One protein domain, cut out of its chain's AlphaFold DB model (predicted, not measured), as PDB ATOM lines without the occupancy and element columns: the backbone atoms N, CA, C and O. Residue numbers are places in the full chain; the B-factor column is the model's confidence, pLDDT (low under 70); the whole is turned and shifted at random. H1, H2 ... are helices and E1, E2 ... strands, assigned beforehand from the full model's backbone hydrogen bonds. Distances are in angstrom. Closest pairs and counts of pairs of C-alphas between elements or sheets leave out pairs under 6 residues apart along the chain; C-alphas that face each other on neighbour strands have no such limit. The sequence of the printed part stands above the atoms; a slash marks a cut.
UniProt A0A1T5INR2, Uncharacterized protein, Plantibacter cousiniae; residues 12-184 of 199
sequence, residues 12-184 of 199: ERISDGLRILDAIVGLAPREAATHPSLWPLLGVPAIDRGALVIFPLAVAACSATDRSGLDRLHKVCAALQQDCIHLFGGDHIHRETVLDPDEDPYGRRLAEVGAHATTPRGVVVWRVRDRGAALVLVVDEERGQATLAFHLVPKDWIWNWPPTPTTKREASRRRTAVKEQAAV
ATOM      1  N   GLU A  12     -10.871  -2.618 -16.825       93.06
ATOM      2  CA  GLU A  12     -10.939  -2.737 -18.281       93.06
ATOM      3  C   GLU A  12      -9.690  -3.467 -18.791       93.06
ATOM      4  O   GLU A  12      -8.558  -3.080 -18.499       93.06
ATOM      5  N   ARG A  13      -9.894  -4.525 -19.587       93.44
ATOM      6  CA  ARG A  13      -8.820  -5.171 -20.351       93.44
ATOM      7  C   ARG A  13      -8.747  -4.518 -21.727       93.44
ATOM      8  O   ARG A  13      -9.710  -4.583 -22.481       93.44
ATOM      9  N   ILE A  14      -7.596  -3.938 -22.038       93.19
ATOM     10  CA  ILE A  14      -7.348  -3.163 -23.258       93.19
ATOM     11  C   ILE A  14      -6.787  -4.068 -24.356       93.19
ATOM     12  O   ILE A  14      -7.261  -4.046 -25.489       93.19
ATOM     13  N   SER A  15      -5.794  -4.894 -24.012       92.44
ATOM     14  CA  SER A  15      -5.090  -5.750 -24.970       92.44
ATOM     15  C   SER A  15      -4.799  -7.135 -24.402       92.44
ATOM     16  O   SER A  15      -4.817  -7.367 -23.189       92.44
ATOM     17  N   ASP A  16      -4.496  -8.076 -25.294       92.69
ATOM     18  CA  ASP A  16      -3.995  -9.392 -24.918       92.69
ATOM     19  C   ASP A  16      -2.464  -9.440 -25.003       92.69
ATOM     20  O   ASP A  16      -1.888  -9.421 -26.091       92.69
ATOM     21  N   GLY A  17      -1.814  -9.490 -23.838       91.69
ATOM     22  CA  GLY A  17      -0.361  -9.422 -23.718       91.69
ATOM     23  C   GLY A  17       0.367 -10.534 -24.472       91.69
ATOM     24  O   GLY A  17       1.312 -10.242 -25.199       91.69
ATOM     25  N   LEU A  18      -0.092 -11.784 -24.369       92.19
ATOM     26  CA  LEU A  18       0.562 -12.904 -25.059       92.19
ATOM     27  C   LEU A  18       0.452 -12.769 -26.574       92.19
ATOM     28  O   LEU A  18       1.444 -12.914 -27.281       92.19
ATOM     29  N   ARG A  19      -0.727 -12.378 -27.068       90.94
ATOM     30  CA  ARG A  19      -0.944 -12.126 -28.495       90.94
ATOM     31  C   ARG A  19      -0.033 -11.018 -29.029       90.94
ATOM     32  O   ARG A  19       0.442 -11.130 -30.155       90.94
ATOM     33  N   ILE A  20       0.219  -9.966 -28.242       90.44
ATOM     34  CA  ILE A  20       1.177  -8.910 -28.603       90.44
ATOM     35  C   ILE A  20       2.576  -9.507 -28.772       90.44
ATOM     36  O   ILE A  20       3.203  -9.307 -29.814       90.44
ATOM     37  N   LEU A  21       3.058 -10.260 -27.778       90.12
ATOM     38  CA  LEU A  21       4.394 -10.859 -27.819       90.12
ATOM     39  C   LEU A  21       4.537 -11.857 -28.976       90.12
ATOM     40  O   LEU A  21       5.522 -11.790 -29.710       90.12
ATOM     41  N   ASP A  22       3.537 -12.708 -29.204       88.56
ATOM     42  CA  ASP A  22       3.502 -13.647 -30.329       88.56
ATOM     43  C   ASP A  22       3.552 -12.927 -31.679       88.56
ATOM     44  O   ASP A  22       4.312 -13.315 -32.571       88.56
ATOM     45  N   ALA A  23       2.795 -11.836 -31.829       87.19
ATOM     46  CA  ALA A  23       2.813 -11.040 -33.050       87.19
ATOM     47  C   ALA A  23       4.205 -10.441 -33.306       87.19
ATOM     48  O   ALA A  23       4.695 -10.488 -34.434       87.19
ATOM     49  N   ILE A  24       4.890  -9.961 -32.262       85.94
ATOM     50  CA  ILE A  24       6.266  -9.449 -32.357       85.94
ATOM     51  C   ILE A  24       7.250 -10.561 -32.749       85.94
ATOM     52  O   ILE A  24       8.129 -10.350 -33.596       85.94
ATOM     53  N   VAL A  25       7.118 -11.752 -32.160       86.12
ATOM     54  CA  VAL A  25       7.924 -12.932 -32.520       86.12
ATOM     55  C   VAL A  25       7.733 -13.282 -33.997       86.12
ATOM     56  O   VAL A  25       8.719 -13.559 -34.681       86.12
ATOM     57  N   GLY A  26       6.501 -13.192 -34.501       83.00
ATOM     58  CA  GLY A  26       6.129 -13.513 -35.878       83.00
ATOM     59  C   GLY A  26       6.598 -12.530 -36.960       83.00
ATOM     60  O   GLY A  26       6.567 -12.896 -38.132       83.00
ATOM     61  N   LEU A  27       7.057 -11.316 -36.617       79.75
ATOM     62  CA  LEU A  27       7.462 -10.310 -37.621       79.75
ATOM     63  C   LEU A  27       8.611 -10.810 -38.522       79.75
ATOM     64  O   LEU A  27       9.542 -11.492 -38.069       79.75
ATOM     65  N   ALA A  28       8.636 -10.427 -39.800       72.56
ATOM     66  CA  ALA A  28       9.767 -10.784 -40.653       72.56
ATOM     67  C   ALA A  28      11.064 -10.113 -40.142       72.56
ATOM     68  O   ALA A  28      11.019  -8.997 -39.627       72.56
ATOM     69  N   PRO A  29      12.263 -10.714 -40.297       63.78
ATOM     70  CA  PRO A  29      13.520 -10.100 -39.845       63.78
ATOM     71  C   PRO A  29      13.795  -8.690 -40.398       63.78
ATOM     72  O   PRO A  29      14.496  -7.914 -39.759       63.78
ATOM     73  N   ARG A  30      13.246  -8.359 -41.576       59.22
ATOM     74  CA  ARG A  30      13.343  -7.022 -42.190       59.22
ATOM     75  C   ARG A  30      12.378  -6.006 -41.575       59.22
ATOM     76  O   ARG A  30      12.671  -4.821 -41.600       59.22
ATOM     77  N   GLU A  31      11.265  -6.480 -41.028       57.59
ATOM     78  CA  GLU A  31      10.262  -5.675 -40.330       57.59
ATOM     79  C   GLU A  31      10.666  -5.480 -38.870       57.59
ATOM     80  O   GLU A  31      10.551  -4.390 -38.349       57.59
ATOM     81  N   ALA A  32      11.262  -6.485 -38.226       52.88
ATOM     82  CA  ALA A  32      11.721  -6.399 -36.838       52.88
ATOM     83  C   ALA A  32      12.786  -5.314 -36.585       52.88
ATOM     84  O   ALA A  32      12.985  -4.907 -35.441       52.88
ATOM     85  N   ALA A  33      13.445  -4.814 -37.637       50.59
ATOM     86  CA  ALA A  33      14.354  -3.678 -37.567       50.59
ATOM     87  C   ALA A  33      13.581  -2.355 -37.361       50.59
ATOM     88  O   ALA A  33      13.477  -1.516 -38.251       50.59
ATOM     89  N   THR A  34      13.067  -2.164 -36.143       53.28
ATOM     90  CA  THR A  34      12.920  -0.854 -35.485       53.28
ATOM     91  C   THR A  34      12.178   0.240 -36.267       53.28
ATOM     92  O   THR A  34      12.650   1.375 -36.275       53.28
ATOM     93  N   HIS A  35      11.028  -0.038 -36.892       56.88
ATOM     94  CA  HIS A  35      10.227   1.047 -37.472       56.88
ATOM     95  C   HIS A  35       8.980   1.376 -36.623       56.88
ATOM     96  O   HIS A  35       8.145   0.496 -36.419       56.88
ATOM     97  N   PRO A  36       8.797   2.642 -36.191       57.69
ATOM     98  CA  PRO A  36       7.565   3.157 -35.570       57.69
ATOM     99  C   PRO A  36       6.262   2.782 -36.298       57.69
ATOM    100  O   PRO A  36       5.193   2.685 -35.704       57.69
ATOM    101  N   SER A  37       6.340   2.521 -37.608       63.28
ATOM    102  CA  SER A  37       5.181   2.136 -38.424       63.28
ATOM    103  C   SER A  37       4.684   0.703 -38.202       63.28
ATOM    104  O   SER A  37       3.697   0.324 -38.822       63.28
ATOM    105  N   LEU A  38       5.363  -0.116 -37.393       72.38
ATOM    106  CA  LEU A  38       4.995  -1.522 -37.184       72.38
ATOM    107  C   LEU A  38       3.907  -1.696 -36.135       72.38
ATOM    108  O   LEU A  38       3.076  -2.588 -36.259       72.38
ATOM    109  N   TRP A  39       3.909  -0.864 -35.097       80.12
ATOM    110  CA  TRP A  39       3.010  -1.034 -33.954       80.12
ATOM    111  C   TRP A  39       1.536  -0.897 -34.343       80.12
ATOM    112  O   TRP A  39       0.758  -1.759 -33.938       80.12
ATOM    113  N   PRO A  40       1.151   0.065 -35.211       74.12
ATOM    114  CA  PRO A  40      -0.209   0.124 -35.744       74.12
ATOM    115  C   PRO A  40      -0.640  -1.154 -36.482       74.12
ATOM    116  O   PRO A  40      -1.810  -1.527 -36.434       74.12
ATOM    117  N   LEU A  41       0.293  -1.863 -37.133       73.12
ATOM    118  CA  LEU A  41      -0.001  -3.090 -37.886       73.12
ATOM    119  C   LEU A  41      -0.319  -4.286 -36.980       73.12
ATOM    120  O   LEU A  41      -0.916  -5.255 -37.444       73.12
ATOM    121  N   LEU A  42       0.039  -4.224 -35.692       78.12
ATOM    122  CA  LEU A  42      -0.312  -5.262 -34.720       78.12
ATOM    123  C   LEU A  42      -1.809  -5.244 -34.362       78.12
ATOM    124  O   LEU A  42      -2.295  -6.186 -33.737       78.12
ATOM    125  N   GLY A  43      -2.544  -4.193 -34.756       78.94
ATOM    126  CA  GLY A  43      -3.978  -4.058 -34.491       78.94
ATOM    127  C   GLY A  43      -4.312  -3.893 -33.007       78.94
ATOM    128  O   GLY A  43      -5.440  -4.161 -32.602       78.94
ATOM    129  N   VAL A  44      -3.332  -3.484 -32.198       84.19
ATOM    130  CA  VAL A  44      -3.469  -3.234 -30.760       84.19
ATOM    131  C   VAL A  44      -3.028  -1.807 -30.424       84.19
ATOM    132  O   VAL A  44      -2.145  -1.273 -31.103       84.19
ATOM    133  N   PRO A  45      -3.604  -1.171 -29.390       87.88
ATOM    134  CA  PRO A  45      -3.153   0.140 -28.948       87.88
ATOM    135  C   PRO A  45      -1.673   0.139 -28.555       87.88
ATOM    136  O   PRO A  45      -1.222  -0.709 -27.782       87.88
ATOM    137  N   ALA A  46      -0.935   1.125 -29.059       89.31
ATOM    138  CA  ALA A  46       0.466   1.346 -28.732       89.31
ATOM    139  C   ALA A  46       0.734   2.843 -28.544       89.31
ATOM    140  O   ALA A  46       0.238   3.678 -29.305       89.31
ATOM    141  N   ILE A  47       1.539   3.172 -27.537       88.56
ATOM    142  CA  ILE A  47       2.066   4.516 -27.298       88.56
ATOM    143  C   ILE A  47       3.535   4.478 -27.711       88.56
ATOM    144  O   ILE A  47       4.366   3.870 -27.032       88.56
ATOM    145  N   ASP A  48       3.847   5.087 -28.851       87.81
ATOM    146  CA  ASP A  48       5.206   5.121 -29.386       87.81
ATOM    147  C   ASP A  48       5.959   6.352 -28.858       87.81
ATOM    148  O   ASP A  48       5.587   7.497 -29.122       87.81
ATOM    149  N   ARG A  49       7.030   6.114 -28.094       86.75
ATOM    150  CA  ARG A  49       7.963   7.123 -27.569       86.75
ATOM    151  C   ARG A  49       9.361   6.951 -28.193       86.75
ATOM    152  O   ARG A  49      10.382   7.266 -27.579       86.75
ATOM    153  N   GLY A  50       9.426   6.426 -29.417       85.81
ATOM    154  CA  GLY A  50      10.644   6.167 -30.177       85.81
ATOM    155  C   GLY A  50      11.339   4.877 -29.744       85.81
ATOM    156  O   GLY A  50      11.050   3.789 -30.240       85.81
ATOM    157  N   ALA A  51      12.317   4.987 -28.842       86.25
ATOM    158  CA  ALA A  51      13.051   3.813 -28.365       86.25
ATOM    159  C   ALA A  51      12.192   2.941 -27.431       86.25
ATOM    160  O   ALA A  51      12.318   1.715 -27.455       86.25
ATOM    161  N   LEU A  52      11.298   3.573 -26.667       90.62
ATOM    162  CA  LEU A  52      10.301   2.930 -25.819       90.62
ATOM    163  C   LEU A  52       8.956   2.869 -26.548       90.62
ATOM    164  O   LEU A  52       8.490   3.873 -27.081       90.62
ATOM    165  N   VAL A  53       8.315   1.707 -26.511       91.69
ATOM    166  CA  VAL A  53       6.931   1.520 -26.957       91.69
ATOM    167  C   VAL A  53       6.149   0.900 -25.814       91.69
ATOM    168  O   VAL A  53       6.596  -0.085 -25.227       91.69
ATOM    169  N   ILE A  54       4.994   1.467 -25.490       93.25
ATOM    170  CA  ILE A  54       4.140   0.988 -24.403       93.25
ATOM    171  C   ILE A  54       2.899   0.360 -25.024       93.25
ATOM    172  O   ILE A  54       2.210   1.008 -25.810       93.25
ATOM    173  N   PHE A  55       2.607  -0.889 -24.662       93.44
ATOM    174  CA  PHE A  55       1.363  -1.574 -25.008       93.44
ATOM    175  C   PHE A  55       0.488  -1.689 -23.762       93.44
ATOM    176  O   PHE A  55       0.761  -2.539 -22.906       93.44
ATOM    177  N   PRO A  56      -0.551  -0.851 -23.639       94.44
ATOM    178  CA  PRO A  56      -1.497  -0.923 -22.537       94.44
ATOM    179  C   PRO A  56      -2.244  -2.258 -22.558       94.44
ATOM    180  O   PRO A  56      -2.797  -2.667 -23.582       94.44
ATOM    181  N   LEU A  57      -2.245  -2.951 -21.422       95.31
ATOM    182  CA  LEU A  57      -2.852  -4.270 -21.259       95.31
ATOM    183  C   LEU A  57      -4.173  -4.180 -20.508       95.31
ATOM    184  O   LEU A  57      -5.162  -4.777 -20.932       95.31
ATOM    185  N   ALA A  58      -4.196  -3.440 -19.403       95.06
ATOM    186  CA  ALA A  58      -5.387  -3.251 -18.591       95.06
ATOM    187  C   ALA A  58      -5.288  -1.987 -17.732       95.06
ATOM    188  O   ALA A  58      -4.195  -1.503 -17.427       95.06
ATOM    189  N   VAL A  59      -6.441  -1.487 -17.313       94.56
ATOM    190  CA  VAL A  59      -6.597  -0.386 -16.365       94.56
ATOM    191  C   VAL A  59      -7.638  -0.776 -15.319       94.56
ATOM    192  O   VAL A  59      -8.556  -1.546 -15.601       94.56
ATOM    193  N   ALA A  60      -7.497  -0.266 -14.104       93.44
ATOM    194  CA  ALA A  60      -8.501  -0.411 -13.064       93.44
ATOM    195  C   ALA A  60      -8.572   0.850 -12.207       93.44
ATOM    196  O   ALA A  60      -7.548   1.489 -11.950       93.44
ATOM    197  N   ALA A  61      -9.767   1.172 -11.725       90.25
ATOM    198  CA  ALA A  61      -9.921   2.139 -10.650       90.25
ATOM    199  C   ALA A  61      -9.190   1.640  -9.390       90.25
ATOM    200  O   ALA A  61      -9.193   0.449  -9.063       90.25
ATOM    201  N   CYS A  62      -8.543   2.557  -8.681       85.75
ATOM    202  CA  CYS A  62      -7.809   2.274  -7.460       85.75
ATOM    203  C   CYS A  62      -8.038   3.406  -6.461       85.75
ATOM    204  O   CYS A  62      -7.692   4.552  -6.724       85.75
ATOM    205  N   SER A  63      -8.590   3.091  -5.292       85.06
ATOM    206  CA  SER A  63      -8.787   4.072  -4.225       85.06
ATOM    207  C   SER A  63      -8.218   3.565  -2.904       85.06
ATOM    208  O   SER A  63      -7.971   2.373  -2.725       85.06
ATOM    209  N   ALA A  64      -8.035   4.469  -1.939       81.44
ATOM    210  CA  ALA A  64      -7.605   4.090  -0.594       81.44
ATOM    211  C   ALA A  64      -8.595   3.133   0.101       81.44
ATOM    212  O   ALA A  64      -8.187   2.332   0.938       81.44
ATOM    213  N   THR A  65      -9.882   3.207  -0.251       84.44
ATOM    214  CA  THR A  65     -10.973   2.444   0.378       84.44
ATOM    215  C   THR A  65     -11.384   1.194  -0.395       84.44
ATOM    216  O   THR A  65     -12.018   0.313   0.178       84.44
ATOM    217  N   ASP A  66     -11.034   1.107  -1.677       84.88
ATOM    218  CA  ASP A  66     -11.315  -0.034  -2.545       84.88
ATOM    219  C   ASP A  66     -10.112  -0.314  -3.453       84.88
ATOM    220  O   ASP A  66      -9.778   0.470  -4.349       84.88
ATOM    221  N   ARG A  67      -9.464  -1.451  -3.187       87.44
ATOM    222  CA  ARG A  67      -8.297  -1.963  -3.916       87.44
ATOM    223  C   ARG A  67      -8.649  -3.182  -4.783       87.44
ATOM    224  O   ARG A  67      -7.753  -3.796  -5.355       87.44
ATOM    225  N   SER A  68      -9.931  -3.525  -4.931       89.00
ATOM    226  CA  SER A  68     -10.368  -4.717  -5.672       89.00
ATOM    227  C   SER A  68      -9.933  -4.710  -7.145       89.00
ATOM    228  O   SER A  68      -9.545  -5.753  -7.681       89.00
ATOM    229  N   GLY A  69      -9.924  -3.540  -7.790       89.31
ATOM    230  CA  GLY A  69      -9.397  -3.347  -9.142       89.31
ATOM    231  C   GLY A  69      -7.887  -3.604  -9.236       89.31
ATOM    232  O   GLY A  69      -7.432  -4.338 -10.116       89.31
ATOM    233  N   LEU A  70      -7.115  -3.085  -8.275       90.12
ATOM    234  CA  LEU A  70      -5.675  -3.337  -8.168       90.12
ATOM    235  C   LEU A  70      -5.376  -4.827  -7.935       90.12
ATOM    236  O   LEU A  70      -4.498  -5.387  -8.587       90.12
ATOM    237  N   ASP A  71      -6.147  -5.504  -7.083       91.06
ATOM    238  CA  ASP A  71      -6.009  -6.946  -6.848       91.06
ATOM    239  C   ASP A  71      -6.278  -7.767  -8.115       91.06
ATOM    240  O   ASP A  71      -5.607  -8.771  -8.374       91.06
ATOM    241  N   ARG A  72      -7.244  -7.346  -8.942       92.12
ATOM    242  CA  ARG A  72      -7.476  -7.959 -10.258       92.12
ATOM    243  C   ARG A  72      -6.284  -7.740 -11.186       92.12
ATOM    244  O   ARG A  72      -5.866  -8.700 -11.831       92.12
ATOM    245  N   LEU A  73      -5.698  -6.542 -11.224       92.88
ATOM    246  CA  LEU A  73      -4.491  -6.284 -12.019       92.88
ATOM    247  C   LEU A  73      -3.298  -7.120 -11.553       92.88
ATOM    248  O   LEU A  73      -2.611  -7.689 -12.397       92.88
ATOM    249  N   HIS A  74      -3.087  -7.281 -10.246       92.38
ATOM    250  CA  HIS A  74      -2.052  -8.176  -9.724       92.38
ATOM    251  C   HIS A  74      -2.265  -9.627 -10.177       92.38
ATOM    252  O   HIS A  74      -1.305 -10.287 -10.571       92.38
ATOM    253  N   LYS A  75      -3.510 -10.125 -10.197       93.50
ATOM    254  CA  LYS A  75      -3.819 -11.471 -10.717       93.50
ATOM    255  C   LYS A  75      -3.515 -11.602 -12.209       93.50
ATOM    256  O   LYS A  75      -2.940 -12.607 -12.618       93.50
ATOM    257  N   VAL A  76      -3.869 -10.596 -13.011       94.25
ATOM    258  CA  VAL A  76      -3.543 -10.560 -14.449       94.25
ATOM    259  C   VAL A  76      -2.028 -10.522 -14.658       94.25
ATOM    260  O   VAL A  76      -1.508 -11.275 -15.476       94.25
ATOM    261  N   CYS A  77      -1.318  -9.696 -13.888       93.88
ATOM    262  CA  CYS A  77       0.138  -9.596 -13.908       93.88
ATOM    263  C   CYS A  77       0.797 -10.942 -13.576       93.88
ATOM    264  O   CYS A  77       1.648 -11.402 -14.329       93.88
ATOM    265  N   ALA A  78       0.369 -11.605 -12.497       91.94
ATOM    266  CA  ALA A  78       0.906 -12.899 -12.083       91.94
ATOM    267  C   ALA A  78       0.649 -14.003 -13.122       91.94
ATOM    268  O   ALA A  78       1.546 -14.796 -13.405       91.94
ATOM    269  N   ALA A  79      -0.546 -14.036 -13.723       92.81
ATOM    270  CA  ALA A  79      -0.865 -14.981 -14.792       92.81
ATOM    271  C   ALA A  79       0.018 -14.752 -16.031       92.81
ATOM    272  O   ALA A  79       0.675 -15.680 -16.492       92.81
ATOM    273  N   LEU A  80       0.119 -13.504 -16.505       93.12
ATOM    274  CA  LEU A  80       0.977 -13.156 -17.641       93.12
ATOM    275  C   LEU A  80       2.450 -13.456 -17.369       93.12
ATOM    276  O   LEU A  80       3.149 -13.923 -18.265       93.12
ATOM    277  N   GLN A  81       2.925 -13.206 -16.149       91.56
ATOM    278  CA  GLN A  81       4.284 -13.542 -15.750       91.56
ATOM    279  C   GLN A  81       4.525 -15.050 -15.830       91.56
ATOM    280  O   GLN A  81       5.524 -15.462 -16.413       91.56
ATOM    281  N   GLN A  82       3.611 -15.868 -15.304       90.69
ATOM    282  CA  GLN A  82       3.709 -17.326 -15.386       90.69
ATOM    283  C   GLN A  82       3.734 -17.812 -16.842       90.69
ATOM    284  O   GLN A  82       4.585 -18.622 -17.210       90.69
ATOM    285  N   ASP A  83       2.847 -17.285 -17.685       91.31
ATOM    286  CA  ASP A  83       2.793 -17.636 -19.105       91.31
ATOM    287  C   ASP A  83       4.084 -17.228 -19.834       91.31
ATOM    288  O   ASP A  83       4.654 -18.006 -20.602       91.31
ATOM    289  N   CYS A  84       4.609 -16.033 -19.551       90.50
ATOM    290  CA  CYS A  84       5.856 -15.559 -20.146       90.50
ATOM    291  C   CYS A  84       7.076 -16.347 -19.653       90.50
ATOM    292  O   CYS A  84       7.981 -16.595 -20.445       90.50
ATOM    293  N   ILE A  85       7.098 -16.807 -18.398       87.19
ATOM    294  CA  ILE A  85       8.126 -17.736 -17.903       87.19
ATOM    295  C   ILE A  85       8.090 -19.043 -18.705       87.19
ATOM    296  O   ILE A  85       9.138 -19.573 -19.061       87.19
ATOM    297  N   HIS A  86       6.912 -19.565 -19.046       85.75
ATOM    298  CA  HIS A  86       6.815 -20.785 -19.852       85.75
ATOM    299  C   HIS A  86       7.265 -20.599 -21.308       85.75
ATOM    300  O   HIS A  86       7.874 -21.504 -21.875       85.75
ATOM    301  N   LEU A  87       6.961 -19.451 -21.920       85.00
ATOM    302  CA  LEU A  87       7.221 -19.197 -23.345       85.00
ATOM    303  C   LEU A  87       8.605 -18.597 -23.619       85.00
ATOM    304  O   LEU A  87       9.255 -18.914 -24.618       85.00
ATOM    305  N   PHE A  88       9.042 -17.702 -22.742       83.31
ATOM    306  CA  PHE A  88      10.250 -16.898 -22.892       83.31
ATOM    307  C   PHE A  88      11.261 -17.140 -21.769       83.31
ATOM    308  O   PHE A  88      12.409 -16.719 -21.910       83.31
ATOM    309  N   GLY A  89      10.884 -17.837 -20.697       71.88
ATOM    310  CA  GLY A  89      11.823 -18.327 -19.693       71.88
ATOM    311  C   GLY A  89      12.615 -19.533 -20.207       71.88
ATOM    312  O   GLY A  89      12.180 -20.278 -21.087       71.88
ATOM    313  N   GLY A  90      13.831 -19.699 -19.691       58.00
ATOM    314  CA  GLY A  90      14.737 -20.777 -20.091       58.00
ATOM    315  C   GLY A  90      16.168 -20.290 -20.289       58.00
ATOM    316  O   GLY A  90      16.423 -19.366 -21.062       58.00
ATOM    317  N   ASP A  91      17.072 -20.952 -19.565       50.72
ATOM    318  CA  ASP A  91      18.509 -20.726 -19.422       50.72
ATOM    319  C   ASP A  91      18.886 -19.295 -19.029       50.72
ATOM    320  O   ASP A  91      18.885 -18.369 -19.844       50.72
ATOM    321  N   HIS A  92      19.274 -19.159 -17.752       48.75
ATOM    322  CA  HIS A  92      19.757 -17.989 -16.995       48.75
ATOM    323  C   HIS A  92      20.842 -17.119 -17.658       48.75
ATOM    324  O   HIS A  92      21.457 -16.280 -17.008       48.75
ATOM    325  N   ILE A  93      21.115 -17.320 -18.939       48.75
ATOM    326  CA  ILE A  93      22.132 -16.617 -19.683       48.75
ATOM    327  C   ILE A  93      21.511 -15.464 -20.498       48.75
ATOM    328  O   ILE A  93      22.147 -14.415 -20.556       48.75
ATOM    329  N   HIS A  94      20.291 -15.543 -21.076       54.59
ATOM    330  CA  HIS A  94      19.891 -14.517 -22.076       54.59
ATOM    331  C   HIS A  94      18.411 -14.133 -22.288       54.59
ATOM    332  O   HIS A  94      18.182 -13.253 -23.129       54.59
ATOM    333  N   ARG A  95      17.413 -14.760 -21.645       70.69
ATOM    334  CA  ARG A  95      15.999 -14.535 -22.030       70.69
ATOM    335  C   ARG A  95      15.083 -13.908 -20.987       70.69
ATOM    336  O   ARG A  95      14.097 -13.302 -21.381       70.69
ATOM    337  N   GLU A  96      15.430 -13.966 -19.712       86.38
ATOM    338  CA  GLU A  96      14.679 -13.326 -18.631       86.38
ATOM    339  C   GLU A  96      15.663 -12.607 -17.709       86.38
ATOM    340  O   GLU A  96      16.769 -13.098 -17.475       86.38
ATOM    341  N   THR A  97      15.284 -11.433 -17.217       89.19
ATOM    342  CA  THR A  97      16.002 -10.732 -16.150       89.19
ATOM    343  C   THR A  97      15.024  -9.931 -15.305       89.19
ATOM    344  O   THR A  97      13.871  -9.728 -15.687       89.19
ATOM    345  N   VAL A  98      15.497  -9.452 -14.164       91.00
ATOM    346  CA  VAL A  98      14.788  -8.476 -13.341       91.00
ATOM    347  C   VAL A  98      15.541  -7.157 -13.433       91.00
ATOM    348  O   VAL A  98      16.766  -7.164 -13.391       91.00
ATOM    349  N   LEU A  99      14.803  -6.063 -13.605       91.19
ATOM    350  CA  LEU A  99      15.309  -4.704 -13.483       91.19
ATOM    351  C   LEU A  99      15.215  -4.286 -12.021       91.19
ATOM    352  O   LEU A  99      14.123  -3.979 -11.531       91.19
ATOM    353  N   ASP A 100      16.353  -4.305 -11.348       91.25
ATOM    354  CA  ASP A 100      16.510  -3.885  -9.965       91.25
ATOM    355  C   ASP A 100      16.665  -2.352  -9.933       91.25
ATOM    356  O   ASP A 100      17.540  -1.813 -10.611       91.25
ATOM    357  N   PRO A 101      15.818  -1.597  -9.215       90.88
ATOM    358  CA  PRO A 101      15.890  -0.136  -9.219       90.88
ATOM    359  C   PRO A 101      17.210   0.426  -8.667       90.88
ATOM    360  O   PRO A 101      17.600   1.549  -9.019       90.88
ATOM    361  N   ASP A 102      17.922  -0.346  -7.845       89.44
ATOM    362  CA  ASP A 102      19.202   0.067  -7.278       89.44
ATOM    363  C   ASP A 102      20.353  -0.143  -8.273       89.44
ATOM    364  O   ASP A 102      21.256   0.700  -8.370       89.44
ATOM    365  N   GLU A 103      20.292  -1.214  -9.070       87.00
ATOM    366  CA  GLU A 103      21.361  -1.633  -9.987       87.00
ATOM    367  C   GLU A 103      21.142  -1.154 -11.436       87.00
ATOM    368  O   GLU A 103      22.100  -0.791 -12.128       87.00
ATOM    369  N   ASP A 104      19.889  -1.094 -11.892       88.25
ATOM    370  CA  ASP A 104      19.518  -0.858 -13.284       88.25
ATOM    371  C   ASP A 104      18.985   0.564 -13.513       88.25
ATOM    372  O   ASP A 104      17.950   0.946 -12.957       88.25
ATOM    373  N   PRO A 105      19.595   1.357 -14.419       88.44
ATOM    374  CA  PRO A 105      19.132   2.714 -14.703       88.44
ATOM    375  C   PRO A 105      17.670   2.779 -15.155       88.44
ATOM    376  O   PRO A 105      16.936   3.660 -14.725       88.44
ATOM    377  N   TYR A 106      17.226   1.842 -15.998       90.38
ATOM    378  CA  TYR A 106      15.829   1.804 -16.433       90.38
ATOM    379  C   TYR A 106      14.887   1.323 -15.316       90.38
ATOM    380  O   TYR A 106      13.796   1.870 -15.180       90.38
ATOM    381  N   GLY A 107      15.323   0.379 -14.470       91.75
ATOM    382  CA  GLY A 107      14.580  -0.040 -13.275       91.75
ATOM    383  C   GLY A 107      14.340   1.122 -12.310       91.75
ATOM    384  O   GLY A 107      13.218   1.325 -11.851       91.75
ATOM    385  N   ARG A 108      15.360   1.962 -12.095       91.06
ATOM    386  CA  ARG A 108      15.251   3.177 -11.278       91.06
ATOM    387  C   ARG A 108      14.189   4.134 -11.796       91.06
ATOM    388  O   ARG A 108      13.367   4.611 -11.025       91.06
ATOM    389  N   ARG A 109      14.164   4.368 -13.111       91.00
ATOM    390  CA  ARG A 109      13.164   5.242 -13.740       91.00
ATOM    391  C   ARG A 109      11.743   4.710 -13.591       91.00
ATOM    392  O   ARG A 109      10.825   5.500 -13.418       91.00
ATOM    393  N   LEU A 110      11.558   3.391 -13.661       92.06
ATOM    394  CA  LEU A 110      10.259   2.771 -13.397       92.06
ATOM    395  C   LEU A 110       9.835   3.001 -11.938       92.06
ATOM    396  O   LEU A 110       8.697   3.394 -11.692       92.06
ATOM    397  N   ALA A 111      10.750   2.838 -10.979       91.25
ATOM    398  CA  ALA A 111      10.465   3.109  -9.569       91.25
ATOM    399  C   ALA A 111      10.131   4.590  -9.298       91.25
ATOM    400  O   ALA A 111       9.198   4.872  -8.551       91.25
ATOM    401  N   GLU A 112      10.829   5.533  -9.940       90.25
ATOM    402  CA  GLU A 112      10.572   6.982  -9.826       90.25
ATOM    403  C   GLU A 112       9.151   7.378 -10.254       90.25
ATOM    404  O   GLU A 112       8.599   8.336  -9.715       90.25
ATOM    405  N   VAL A 113       8.541   6.639 -11.186       87.25
ATOM    406  CA  VAL A 113       7.158   6.872 -11.640       87.25
ATOM    407  C   VAL A 113       6.130   5.982 -10.939       87.25
ATOM    408  O   VAL A 113       4.998   5.870 -11.399       87.25
ATOM    409  N   GLY A 114       6.510   5.336  -9.833       86.56
ATOM    410  CA  GLY A 114       5.599   4.528  -9.025       86.56
ATOM    411  C   GLY A 114       5.280   3.155  -9.616       86.56
ATOM    412  O   GLY A 114       4.240   2.576  -9.295       86.56
ATOM    413  N   ALA A 115       6.142   2.609 -10.482       89.94
ATOM    414  CA  ALA A 115       5.973   1.237 -10.935       89.94
ATOM    415  C   ALA A 115       6.160   0.257  -9.769       89.94
ATOM    416  O   ALA A 115       7.175   0.261  -9.072       89.94
ATOM    417  N   HIS A 116       5.183  -0.621  -9.590       89.38
ATOM    418  CA  HIS A 116       5.249  -1.727  -8.656       89.38
ATOM    419  C   HIS A 116       6.249  -2.773  -9.147       89.38
ATOM    420  O   HIS A 116       6.279  -3.143 -10.324       89.38
ATOM    421  N   ALA A 117       7.034  -3.303  -8.214       85.25
ATOM    422  CA  ALA A 117       7.867  -4.458  -8.482       85.25
ATOM    423  C   ALA A 117       6.973  -5.684  -8.737       85.25
ATOM    424  O   ALA A 117       6.133  -6.042  -7.911       85.25
ATOM    425  N   THR A 118       7.149  -6.340  -9.883       81.69
ATOM    426  CA  THR A 118       6.436  -7.585 -10.222       81.69
ATOM    427  C   THR A 118       7.109  -8.817  -9.610       81.69
ATOM    428  O   THR A 118       6.561  -9.914  -9.617       81.69
ATOM    429  N   THR A 119       8.318  -8.647  -9.079       81.44
ATOM    430  CA  THR A 119       9.081  -9.643  -8.324       81.44
ATOM    431  C   THR A 119       9.611  -8.998  -7.040       81.44
ATOM    432  O   THR A 119       9.675  -7.772  -6.970       81.44
ATOM    433  N   PRO A 120      10.095  -9.770  -6.050       83.44
ATOM    434  CA  PRO A 120      10.713  -9.193  -4.853       83.44
ATOM    435  C   PRO A 120      11.920  -8.281  -5.121       83.44
ATOM    436  O   PRO A 120      12.299  -7.521  -4.238       83.44
ATOM    437  N   ARG A 121      12.544  -8.380  -6.303       84.56
ATOM    438  CA  ARG A 121      13.749  -7.622  -6.671       84.56
ATOM    439  C   ARG A 121      13.494  -6.461  -7.631       84.56
ATOM    440  O   ARG A 121      14.399  -5.675  -7.861       84.56
ATOM    441  N   GLY A 122      12.303  -6.358  -8.217       90.38
ATOM    442  CA  GLY A 122      12.014  -5.345  -9.230       90.38
ATOM    443  C   GLY A 122      11.106  -5.842 -10.348       90.38
ATOM    444  O   GLY A 122      10.316  -6.773 -10.163       90.38
ATOM    445  N   VAL A 123      11.214  -5.207 -11.514       93.12
ATOM    446  CA  VAL A 123      10.352  -5.456 -12.679       93.12
ATOM    447  C   VAL A 123      10.925  -6.570 -13.548       93.12
ATOM    448  O   VAL A 123      12.073  -6.499 -13.977       93.12
ATOM    449  N   VAL A 124      10.126  -7.594 -13.841       92.75
ATOM    450  CA  VAL A 124      10.535  -8.695 -14.723       92.75
ATOM    451  C   VAL A 124      10.538  -8.257 -16.185       92.75
ATOM    452  O   VAL A 124       9.669  -7.503 -16.637       92.75
ATOM    453  N   VAL A 125      11.522  -8.749 -16.935       93.81
ATOM    454  CA  VAL A 125      11.681  -8.472 -18.360       93.81
ATOM    455  C   VAL A 125      12.051  -9.735 -19.110       93.81
ATOM    456  O   VAL A 125      13.024 -10.410 -18.771       93.81
ATOM    457  N   TRP A 126      11.340  -9.988 -20.206       92.75
ATOM    458  CA  TRP A 126      11.668 -11.057 -21.143       92.75
ATOM    459  C   TRP A 126      12.268 -10.511 -22.424       92.75
ATOM    460  O   TRP A 126      11.857  -9.477 -22.955       92.75
ATOM    461  N   ARG A 127      13.248 -11.225 -22.961       89.75
ATOM    462  CA  ARG A 127      13.829 -10.923 -24.255       89.75
ATOM    463  C   ARG A 127      12.918 -11.453 -25.346       89.75
ATOM    464  O   ARG A 127      12.857 -12.655 -25.600       89.75
ATOM    465  N   VAL A 128      12.308 -10.530 -26.071       87.25
ATOM    466  CA  VAL A 128      11.516 -10.821 -27.259       87.25
ATOM    467  C   VAL A 128      12.292 -10.277 -28.450       87.25
ATOM    468  O   VAL A 128      12.288  -9.085 -28.748       87.25
ATOM    469  N   ARG A 129      13.040 -11.176 -29.102       84.31
ATOM    470  CA  ARG A 129      13.966 -10.877 -30.211       84.31
ATOM    471  C   ARG A 129      15.108  -9.928 -29.811       84.31
ATOM    472  O   ARG A 129      16.024 -10.320 -29.077       84.31
ATOM    473  N   ASP A 130      15.114  -8.718 -30.361       83.69
ATOM    474  CA  ASP A 130      16.065  -7.638 -30.105       83.69
ATOM    475  C   ASP A 130      15.510  -6.568 -29.153       83.69
ATOM    476  O   ASP A 130      16.139  -5.527 -28.956       83.69
ATOM    477  N   ARG A 131      14.376  -6.855 -28.508       88.44
ATOM    478  CA  ARG A 131      13.743  -6.019 -27.492       88.44
ATOM    479  C   ARG A 131      13.667  -6.740 -26.146       88.44
ATOM    480  O   ARG A 131      13.695  -7.969 -26.076       88.44
ATOM    481  N   GLY A 132      13.572  -5.959 -25.079       91.69
ATOM    482  CA  GLY A 132      13.091  -6.412 -23.780       91.69
ATOM    483  C   GLY A 132      11.645  -5.975 -23.592       91.69
ATOM    484  O   GLY A 132      11.345  -4.804 -23.808       91.69
ATOM    485  N   ALA A 133      10.773  -6.905 -23.216       94.25
ATOM    486  CA  ALA A 133       9.395  -6.650 -22.823       94.25
ATOM    487  C   ALA A 133       9.313  -6.658 -21.292       94.25
ATOM    488  O   ALA A 133       9.331  -7.724 -20.676       94.25
ATOM    489  N   ALA A 134       9.275  -5.471 -20.688       95.25
ATOM    490  CA  ALA A 134       9.112  -5.290 -19.250       95.25
ATOM    491  C   ALA A 134       7.624  -5.229 -18.894       95.25
ATOM    492  O   ALA A 134       6.881  -4.475 -19.525       95.25
ATOM    493  N   LEU A 135       7.186  -6.003 -17.901       95.94
ATOM    494  CA  LEU A 135       5.803  -5.976 -17.415       95.94
ATOM    495  C   LEU A 135       5.669  -4.926 -16.317       95.94
ATOM    496  O   LEU A 135       6.194  -5.101 -15.224       95.94
ATOM    497  N   VAL A 136       4.990  -3.825 -16.617       95.69
ATOM    498  CA  VAL A 136       4.963  -2.638 -15.760       95.69
ATOM    499  C   VAL A 136       3.551  -2.416 -15.238       95.69
ATOM    500  O   VAL A 136       2.621  -2.217 -16.019       95.69
ATOM    501  N   LEU A 137       3.408  -2.435 -13.914       94.50
ATOM    502  CA  LEU A 137       2.199  -2.039 -13.198       94.50
ATOM    503  C   LEU A 137       2.473  -0.710 -12.493       94.50
ATOM    504  O   LEU A 137       3.361  -0.660 -11.653       94.50
ATOM    505  N   VAL A 138       1.728   0.344 -12.809       92.69
ATOM    506  CA  VAL A 138       1.837   1.657 -12.149       92.69
ATOM    507  C   VAL A 138       0.540   1.958 -11.415       92.69
ATOM    508  O   VAL A 138      -0.540   1.736 -11.966       92.69
ATOM    509  N   VAL A 139       0.644   2.484 -10.195       89.06
ATOM    510  CA  VAL A 139      -0.494   3.015  -9.436       89.06
ATOM    511  C   VAL A 139      -0.348   4.528  -9.332       89.06
ATOM    512  O   VAL A 139       0.547   5.032  -8.662       89.06
ATOM    513  N   ASP A 140      -1.245   5.242 -10.000       86.94
ATOM    514  CA  ASP A 140      -1.394   6.688  -9.905       86.94
ATOM    515  C   ASP A 140      -2.470   6.988  -8.850       86.94
ATOM    516  O   ASP A 140      -3.674   6.907  -9.114       86.94
ATOM    517  N   GLU A 141      -2.034   7.269  -7.620       84.62
ATOM    518  CA  GLU A 141      -2.955   7.584  -6.521       84.62
ATOM    519  C   GLU A 141      -3.649   8.939  -6.709       84.62
ATOM    520  O   GLU A 141      -4.784   9.095  -6.261       84.62
ATOM    521  N   GLU A 142      -3.026   9.893  -7.411       84.25
ATOM    522  CA  GLU A 142      -3.623  11.208  -7.681       84.25
ATOM    523  C   GLU A 142      -4.812  11.090  -8.638       84.25
ATOM    524  O   GLU A 142      -5.831  11.761  -8.460       84.25
ATOM    525  N   ARG A 143      -4.709  10.200  -9.630       83.12
ATOM    526  CA  ARG A 143      -5.793   9.889 -10.575       83.12
ATOM    527  C   ARG A 143      -6.712   8.765 -10.108       83.12
ATOM    528  O   ARG A 143      -7.711   8.493 -10.769       83.12
ATOM    529  N   GLY A 144      -6.384   8.105  -8.999       88.38
ATOM    530  CA  GLY A 144      -7.136   6.963  -8.490       88.38
ATOM    531  C   GLY A 144      -7.178   5.797  -9.480       88.38
ATOM    532  O   GLY A 144      -8.228   5.179  -9.680       88.38
ATOM    533  N   GLN A 145      -6.057   5.513 -10.144       89.75
ATOM    534  CA  GLN A 145      -6.001   4.572 -11.257       89.75
ATOM    535  C   GLN A 145      -4.749   3.702 -11.200       89.75
ATOM    536  O   GLN A 145      -3.642   4.173 -10.970       89.75
ATOM    537  N   ALA A 146      -4.915   2.415 -11.476       91.81
ATOM    538  CA  ALA A 146      -3.823   1.485 -11.695       91.81
ATOM    539  C   ALA A 146      -3.792   1.053 -13.165       91.81
ATOM    540  O   ALA A 146      -4.835   0.842 -13.788       91.81
ATOM    541  N   THR A 147      -2.598   0.927 -13.734       93.88
ATOM    542  CA  THR A 147      -2.401   0.600 -15.148       93.88
ATOM    543  C   THR A 147      -1.347  -0.481 -15.322       93.88
ATOM    544  O   THR A 147      -0.308  -0.460 -14.669       93.88
ATOM    545  N   LEU A 148      -1.620  -1.436 -16.206       95.50
ATOM    546  CA  LEU A 148      -0.728  -2.536 -16.552       95.50
ATOM    547  C   LEU A 148      -0.353  -2.430 -18.031       95.50
ATOM    548  O   LEU A 148      -1.240  -2.323 -18.882       95.50
ATOM    549  N   ALA A 149       0.937  -2.505 -18.348       96.19
ATOM    550  CA  ALA A 149       1.440  -2.491 -19.719       96.19
ATOM    551  C   ALA A 149       2.658  -3.390 -19.923       96.19
ATOM    552  O   ALA A 149       3.379  -3.725 -18.983       96.19
ATOM    553  N   PHE A 150       2.937  -3.687 -21.191       95.88
ATOM    554  CA  PHE A 150       4.290  -4.018 -21.617       95.88
ATOM    555  C   PHE A 150       5.035  -2.766 -22.064       95.88
ATOM    556  O   PHE A 150       4.572  -2.048 -22.948       95.88
ATOM    557  N   HIS A 151       6.220  -2.544 -21.506       95.12
ATOM    558  CA  HIS A 151       7.197  -1.605 -22.042       95.12
ATOM    559  C   HIS A 151       8.185  -2.382 -22.912       95.12
ATOM    560  O   HIS A 151       8.967  -3.189 -22.403       95.12
ATOM    561  N   LEU A 152       8.174  -2.135 -24.218       93.25
ATOM    562  CA  LEU A 152       9.194  -2.628 -25.134       93.25
ATOM    563  C   LEU A 152      10.330  -1.626 -25.242       93.25
ATOM    564  O   LEU A 152      10.159  -0.517 -25.747       93.25
ATOM    565  N   VAL A 153      11.519  -2.067 -24.857       91.81
ATOM    566  CA  VAL A 153      12.759  -1.294 -24.949       91.81
ATOM    567  C   VAL A 153      13.802  -2.048 -25.770       91.81
ATOM    568  O   VAL A 153      13.700  -3.268 -25.919       91.81
ATOM    569  N   PRO A 154      14.813  -1.377 -26.343       89.75
ATOM    570  CA  PRO A 154      15.915  -2.063 -27.006       89.75
ATOM    571  C   PRO A 154      16.594  -3.045 -26.045       89.75
ATOM    572  O   PRO A 154      16.819  -2.718 -24.880       89.75
ATOM    573  N   LYS A 155      16.981  -4.236 -26.519       87.75
ATOM    574  CA  LYS A 155      17.704  -5.214 -25.679       87.75
ATOM    575  C   LYS A 155      18.975  -4.620 -25.071       87.75
ATOM    576  O   LYS A 155      19.348  -4.980 -23.962       87.75
ATOM    577  N   ASP A 156      19.613  -3.693 -25.786       86.12
ATOM    578  CA  ASP A 156      20.848  -3.030 -25.373       86.12
ATOM    579  C   ASP A 156      20.582  -2.010 -24.258       86.12
ATOM    580  O   ASP A 156      21.491  -1.321 -23.819       86.12
ATOM    581  N   TRP A 157      19.345  -1.854 -23.785       88.62
ATOM    582  CA  TRP A 157      19.103  -1.140 -22.540       88.62
ATOM    583  C   TRP A 157      19.295  -2.018 -21.311       88.62
ATOM    584  O   TRP A 157      19.705  -1.514 -20.271       88.62
ATOM    585  N   ILE A 158      19.034  -3.315 -21.465       87.50
ATOM    586  CA  ILE A 158      18.907  -4.283 -20.378       87.50
ATOM    587  C   ILE A 158      20.111  -5.230 -20.364       87.50
ATOM    588  O   ILE A 158      20.782  -5.396 -19.356       87.50
ATOM    589  N   TRP A 159      20.459  -5.807 -21.515       84.69
ATOM    590  CA  TRP A 159      21.527  -6.801 -21.654       84.69
ATOM    591  C   TRP A 159      22.789  -6.202 -22.284       84.69
ATOM    592  O   TRP A 159      23.290  -6.685 -23.302       84.69
ATOM    593  N   ASN A 160      23.326  -5.144 -21.672       71.69
ATOM    594  CA  ASN A 160      24.608  -4.550 -22.067       71.69
ATOM    595  C   ASN A 160      25.794  -5.383 -21.559       71.69
ATOM    596  O   ASN A 160      26.476  -5.008 -20.605       71.69
ATOM    597  N   TRP A 161      26.054  -6.516 -22.211       62.75
ATOM    598  CA  TRP A 161      27.235  -7.342 -21.960       62.75
ATOM    599  C   TRP A 161      28.312  -7.109 -23.034       62.75
ATOM    600  O   TRP A 161      27.960  -7.034 -24.216       62.75
ATOM    601  N   PRO A 162      29.614  -7.051 -22.693       63.69
ATOM    602  CA  PRO A 162      30.218  -7.119 -21.355       63.69
ATOM    603  C   PRO A 162      30.213  -5.782 -20.570       63.69
ATOM    604  O   PRO A 162      30.086  -4.708 -21.170       63.69
ATOM    605  N   PRO A 163      30.427  -5.817 -19.232       64.62
ATOM    606  CA  PRO A 163      30.449  -4.630 -18.362       64.62
ATOM    607  C   PRO A 163      31.524  -3.610 -18.744       64.62
ATOM    608  O   PRO A 163      31.365  -2.420 -18.472       64.62
ATOM    609  N   THR A 164      32.584  -4.058 -19.414       74.19
ATOM    610  CA  THR A 164      33.627  -3.201 -19.975       74.19
ATOM    611  C   THR A 164      33.638  -3.398 -21.487       74.19
ATOM    612  O   THR A 164      33.938  -4.506 -21.933       74.19
ATOM    613  N   PRO A 165      33.317  -2.370 -22.294       77.44
ATOM    614  CA  PRO A 165      33.347  -2.501 -23.744       77.44
ATOM    615  C   PRO A 165      34.769  -2.836 -24.200       77.44
ATOM    616  O   PRO A 165      35.724  -2.136 -23.862       77.44
ATOM    617  N   THR A 166      34.900  -3.894 -24.988       84.50
ATOM    618  CA  THR A 166      36.178  -4.356 -25.542       84.50
ATOM    619  C   THR A 166      36.538  -3.614 -26.828       84.50
ATOM    620  O   THR A 166      37.700  -3.581 -27.232       84.50
ATOM    621  N   THR A 167      35.560  -2.949 -27.458       86.31
ATOM    622  CA  THR A 167      35.753  -2.168 -28.686       86.31
ATOM    623  C   THR A 167      35.195  -0.742 -28.598       86.31
ATOM    624  O   THR A 167      34.245  -0.444 -27.870       86.31
ATOM    625  N   LYS A 168      35.732   0.170 -29.428       87.31
ATOM    626  CA  LYS A 168      35.197   1.543 -29.573       87.31
ATOM    627  C   LYS A 168      33.722   1.553 -29.999       87.31
ATOM    628  O   LYS A 168      32.966   2.427 -29.573       87.31
ATOM    629  N   ARG A 169      33.311   0.587 -30.832       85.44
ATOM    630  CA  ARG A 169      31.931   0.457 -31.319       85.44
ATOM    631  C   ARG A 169      30.976   0.065 -30.192       85.44
ATOM    632  O   ARG A 169      29.910   0.662 -30.087       85.44
ATOM    633  N   GLU A 170      31.378  -0.866 -29.331       84.62
ATOM    634  CA  GLU A 170      30.627  -1.240 -28.124       84.62
ATOM    635  C   GLU A 170      30.491  -0.058 -27.162       84.62
ATOM    636  O   GLU A 170      29.389   0.249 -26.714       84.62
ATOM    637  N   ALA A 171      31.579   0.682 -26.925       85.12
ATOM    638  CA  ALA A 171      31.548   1.871 -26.075       85.12
ATOM    639  C   ALA A 171      30.595   2.950 -26.621       85.12
ATOM    640  O   ALA A 171      29.853   3.575 -25.863       85.12
ATOM    641  N   SER A 172      30.585   3.163 -27.941       86.06
ATOM    642  CA  SER A 172      29.664   4.104 -28.589       86.06
ATOM    643  C   SER A 172      28.205   3.664 -28.484       86.06
ATOM    644  O   SER A 172      27.339   4.484 -28.177       86.06
ATOM    645  N   ARG A 173      27.928   2.373 -28.704       83.94
ATOM    646  CA  ARG A 173      26.583   1.799 -28.577       83.94
ATOM    647  C   ARG A 173      26.050   1.963 -27.159       83.94
ATOM    648  O   ARG A 173      24.945   2.459 -26.989       83.94
ATOM    649  N   ARG A 174      26.868   1.661 -26.148       83.19
ATOM    650  CA  ARG A 174      26.488   1.822 -24.741       83.19
ATOM    651  C   ARG A 174      26.180   3.271 -24.373       83.19
ATOM    652  O   ARG A 174      25.172   3.528 -23.730       83.19
ATOM    653  N   ARG A 175      27.006   4.231 -24.807       85.56
ATOM    654  CA  ARG A 175      26.717   5.663 -24.595       85.56
ATOM    655  C   ARG A 175      25.401   6.088 -25.241       85.56
ATOM    656  O   ARG A 175      24.679   6.892 -24.666       85.56
ATOM    657  N   THR A 176      25.106   5.545 -26.421       87.06
ATOM    658  CA  THR A 176      23.847   5.812 -27.126       87.06
ATOM    659  C   THR A 176      22.670   5.241 -26.343       87.06
ATOM    660  O   THR A 176      21.764   5.995 -26.020       87.06
ATOM    661  N   ALA A 177      22.743   3.974 -25.922       86.44
ATOM    662  CA  ALA A 177      21.710   3.338 -25.108       86.44
ATOM    663  C   ALA A 177      21.438   4.106 -23.804       86.44
ATOM    664  O   ALA A 177      20.287   4.373 -23.491       86.44
ATOM    665  N   VAL A 178      22.478   4.540 -23.081       84.94
ATOM    666  CA  VAL A 178      22.321   5.362 -21.863       84.94
ATOM    667  C   VAL A 178      21.647   6.703 -22.171       84.94
ATOM    668  O   VAL A 178      20.770   7.140 -21.431       84.94
ATOM    669  N   LYS A 179      22.027   7.363 -23.272       86.69
ATOM    670  CA  LYS A 179      21.413   8.633 -23.679       86.69
ATOM    671  C   LYS A 179      19.938   8.454 -24.045       86.69
ATOM    672  O   LYS A 179      19.118   9.269 -23.643       86.69
ATOM    673  N   GLU A 180      19.608   7.414 -24.803       88.06
ATOM    674  CA  GLU A 180      18.227   7.097 -25.175       88.06
ATOM    675  C   GLU A 180      17.393   6.749 -23.939       88.06
ATOM    676  O   GLU A 180      16.308   7.298 -23.767       88.06
ATOM    677  N   GLN A 181      17.937   5.923 -23.037       88.12
ATOM    678  CA  GLN A 181      17.317   5.602 -21.752       88.12
ATOM    679  C   GLN A 181      16.998   6.843 -20.941       88.12
ATOM    680  O   GLN A 181      15.954   6.871 -20.310       88.12
ATOM    681  N   ALA A 182      17.871   7.850 -20.924       84.44
ATOM    682  CA  ALA A 182      17.637   9.085 -20.182       84.44
ATOM    683  C   ALA A 182      16.609  10.008 -20.861       84.44
ATOM    684  O   ALA A 182      15.988  10.824 -20.188       84.44
ATOM    685  N   ALA A 183      16.439   9.899 -22.179       86.88
ATOM    686  CA  ALA A 183      15.625  10.820 -22.966       86.88
ATOM    687  C   ALA A 183      14.157  10.393 -23.119       86.88
ATOM    688  O   ALA A 183      13.325  11.245 -23.420       86.88
ATOM    689  N   VAL A 184      13.825   9.106 -22.962       86.50
ATOM    690  CA  VAL A 184      12.431   8.662 -23.131       86.50
ATOM    691  C   VAL A 184      11.545   9.120 -21.983       86.50
ATOM    692  O   VAL A 184      11.981   9.158 -20.839       86.50
TER     693      VAL A 184
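Overview. This is residues 12 to 184 of the 199 residues of an uncharacterized protein of Plantibacter cousiniae (UniProt A0A1T5INR2). A strongly twisted sheet of six strands forms the middle layer, with the long H3 and the shorter H1 along one face and H2 over its edge strand E1 on that same face, while H4 and the short H5 cover part of the opposite face. H6 lengthens the domain at one end and only grazes the sheet, with its residues 177 to 183. The printed part has 173 residues, with six named helices and six named strands in the order H1 H2 E1 E2 H3 E3 H4 E4 E5 E6 H5 H6; the antiparallel sheet runs E1 E2 E6 E5 E4 E3, and the class is mixed, helices and strands. The whole is compact, with a radius of gyration of the C-alphas of 16.2 A, and elongated, spanning 55 by 35 by 31 A.

Arrangement. Residues 12 to 13 pair antiparallel with residues 58 to 59 of E2, residues 52 to 61. H1, residues 17 to 26, is on the sheet, over E6, residues 145 to 154, at a height of 9.2 A. H2, residues 36 to 42, is on the same face, over E1, residues 47 to 49; it is close to H1 but not clearly touching, the closest C-alphas being those of Ala 23 and Leu 42, 6.8 A apart. E1 and E2 form a hairpin, with N 47 and O 54 at 2.8 A. E2 bends by 62 degrees at residue 57 and is the antiparallel neighbour of E6, with N 55 and O 150 at 2.9 A. H3, residues 68 to 88, is on the same face as H1, at a height of 8.9 A; its residues 80 to 84 alone touch H1, closest at the C-alphas of Gly 17 and Leu 80, 7.3 A, at a shallow tilt of 28 degrees, the same way. Edge strand E3, residues 96 to 99, neighbours E4, residues 123 to 128, with N 97 and O 125 at 2.9 A. H4, residues 105 to 112, is on the opposite face from H1 and H2, giving three layers, helices on both faces of a sheet. E4, E5, residues 131 to 140, and E6 make a meander, each strand the antiparallel neighbour of the one before, with N 133 and O 126 at 2.8 A and N 136 and O 149 at 2.9 A. H5, residues 155 to 158, is on the same face as H4. H6, residues 168 to 183, touches H5 with residues 174 to 181 alone, closest at the C-alphas of Trp 157 and Ala 177, 5.8 A. Every O i to N i+4 pair is within hydrogen-bond range in H1, H3, H4 and H6; H2 has 1 of 3, with 2 of 4 O i to N i+3 pairs, and H5 is too short for an O i to N i+4 pair.

Along the chain. H1 begins at C-alpha 17, (-0.361, -9.422, -23.718). H3 measures 29.5 A, H6 22.6 A, E2 25.3 A, E5 26.5 A and E6 27.8 A from first to last C-alpha. H6 ends at C-alpha 183, (15.625, 10.820, -22.966).

Size, cuts and confidence. The two C-alphas farthest apart, those of Thr 65 and Thr 167, are 55.2 A apart. The printed part has no cut, and no link between named elements is long. The mean pLDDT of the printed part is 85.0; residues 29 to 37, 90 to 94 and 161 to 163 of the model are under 70.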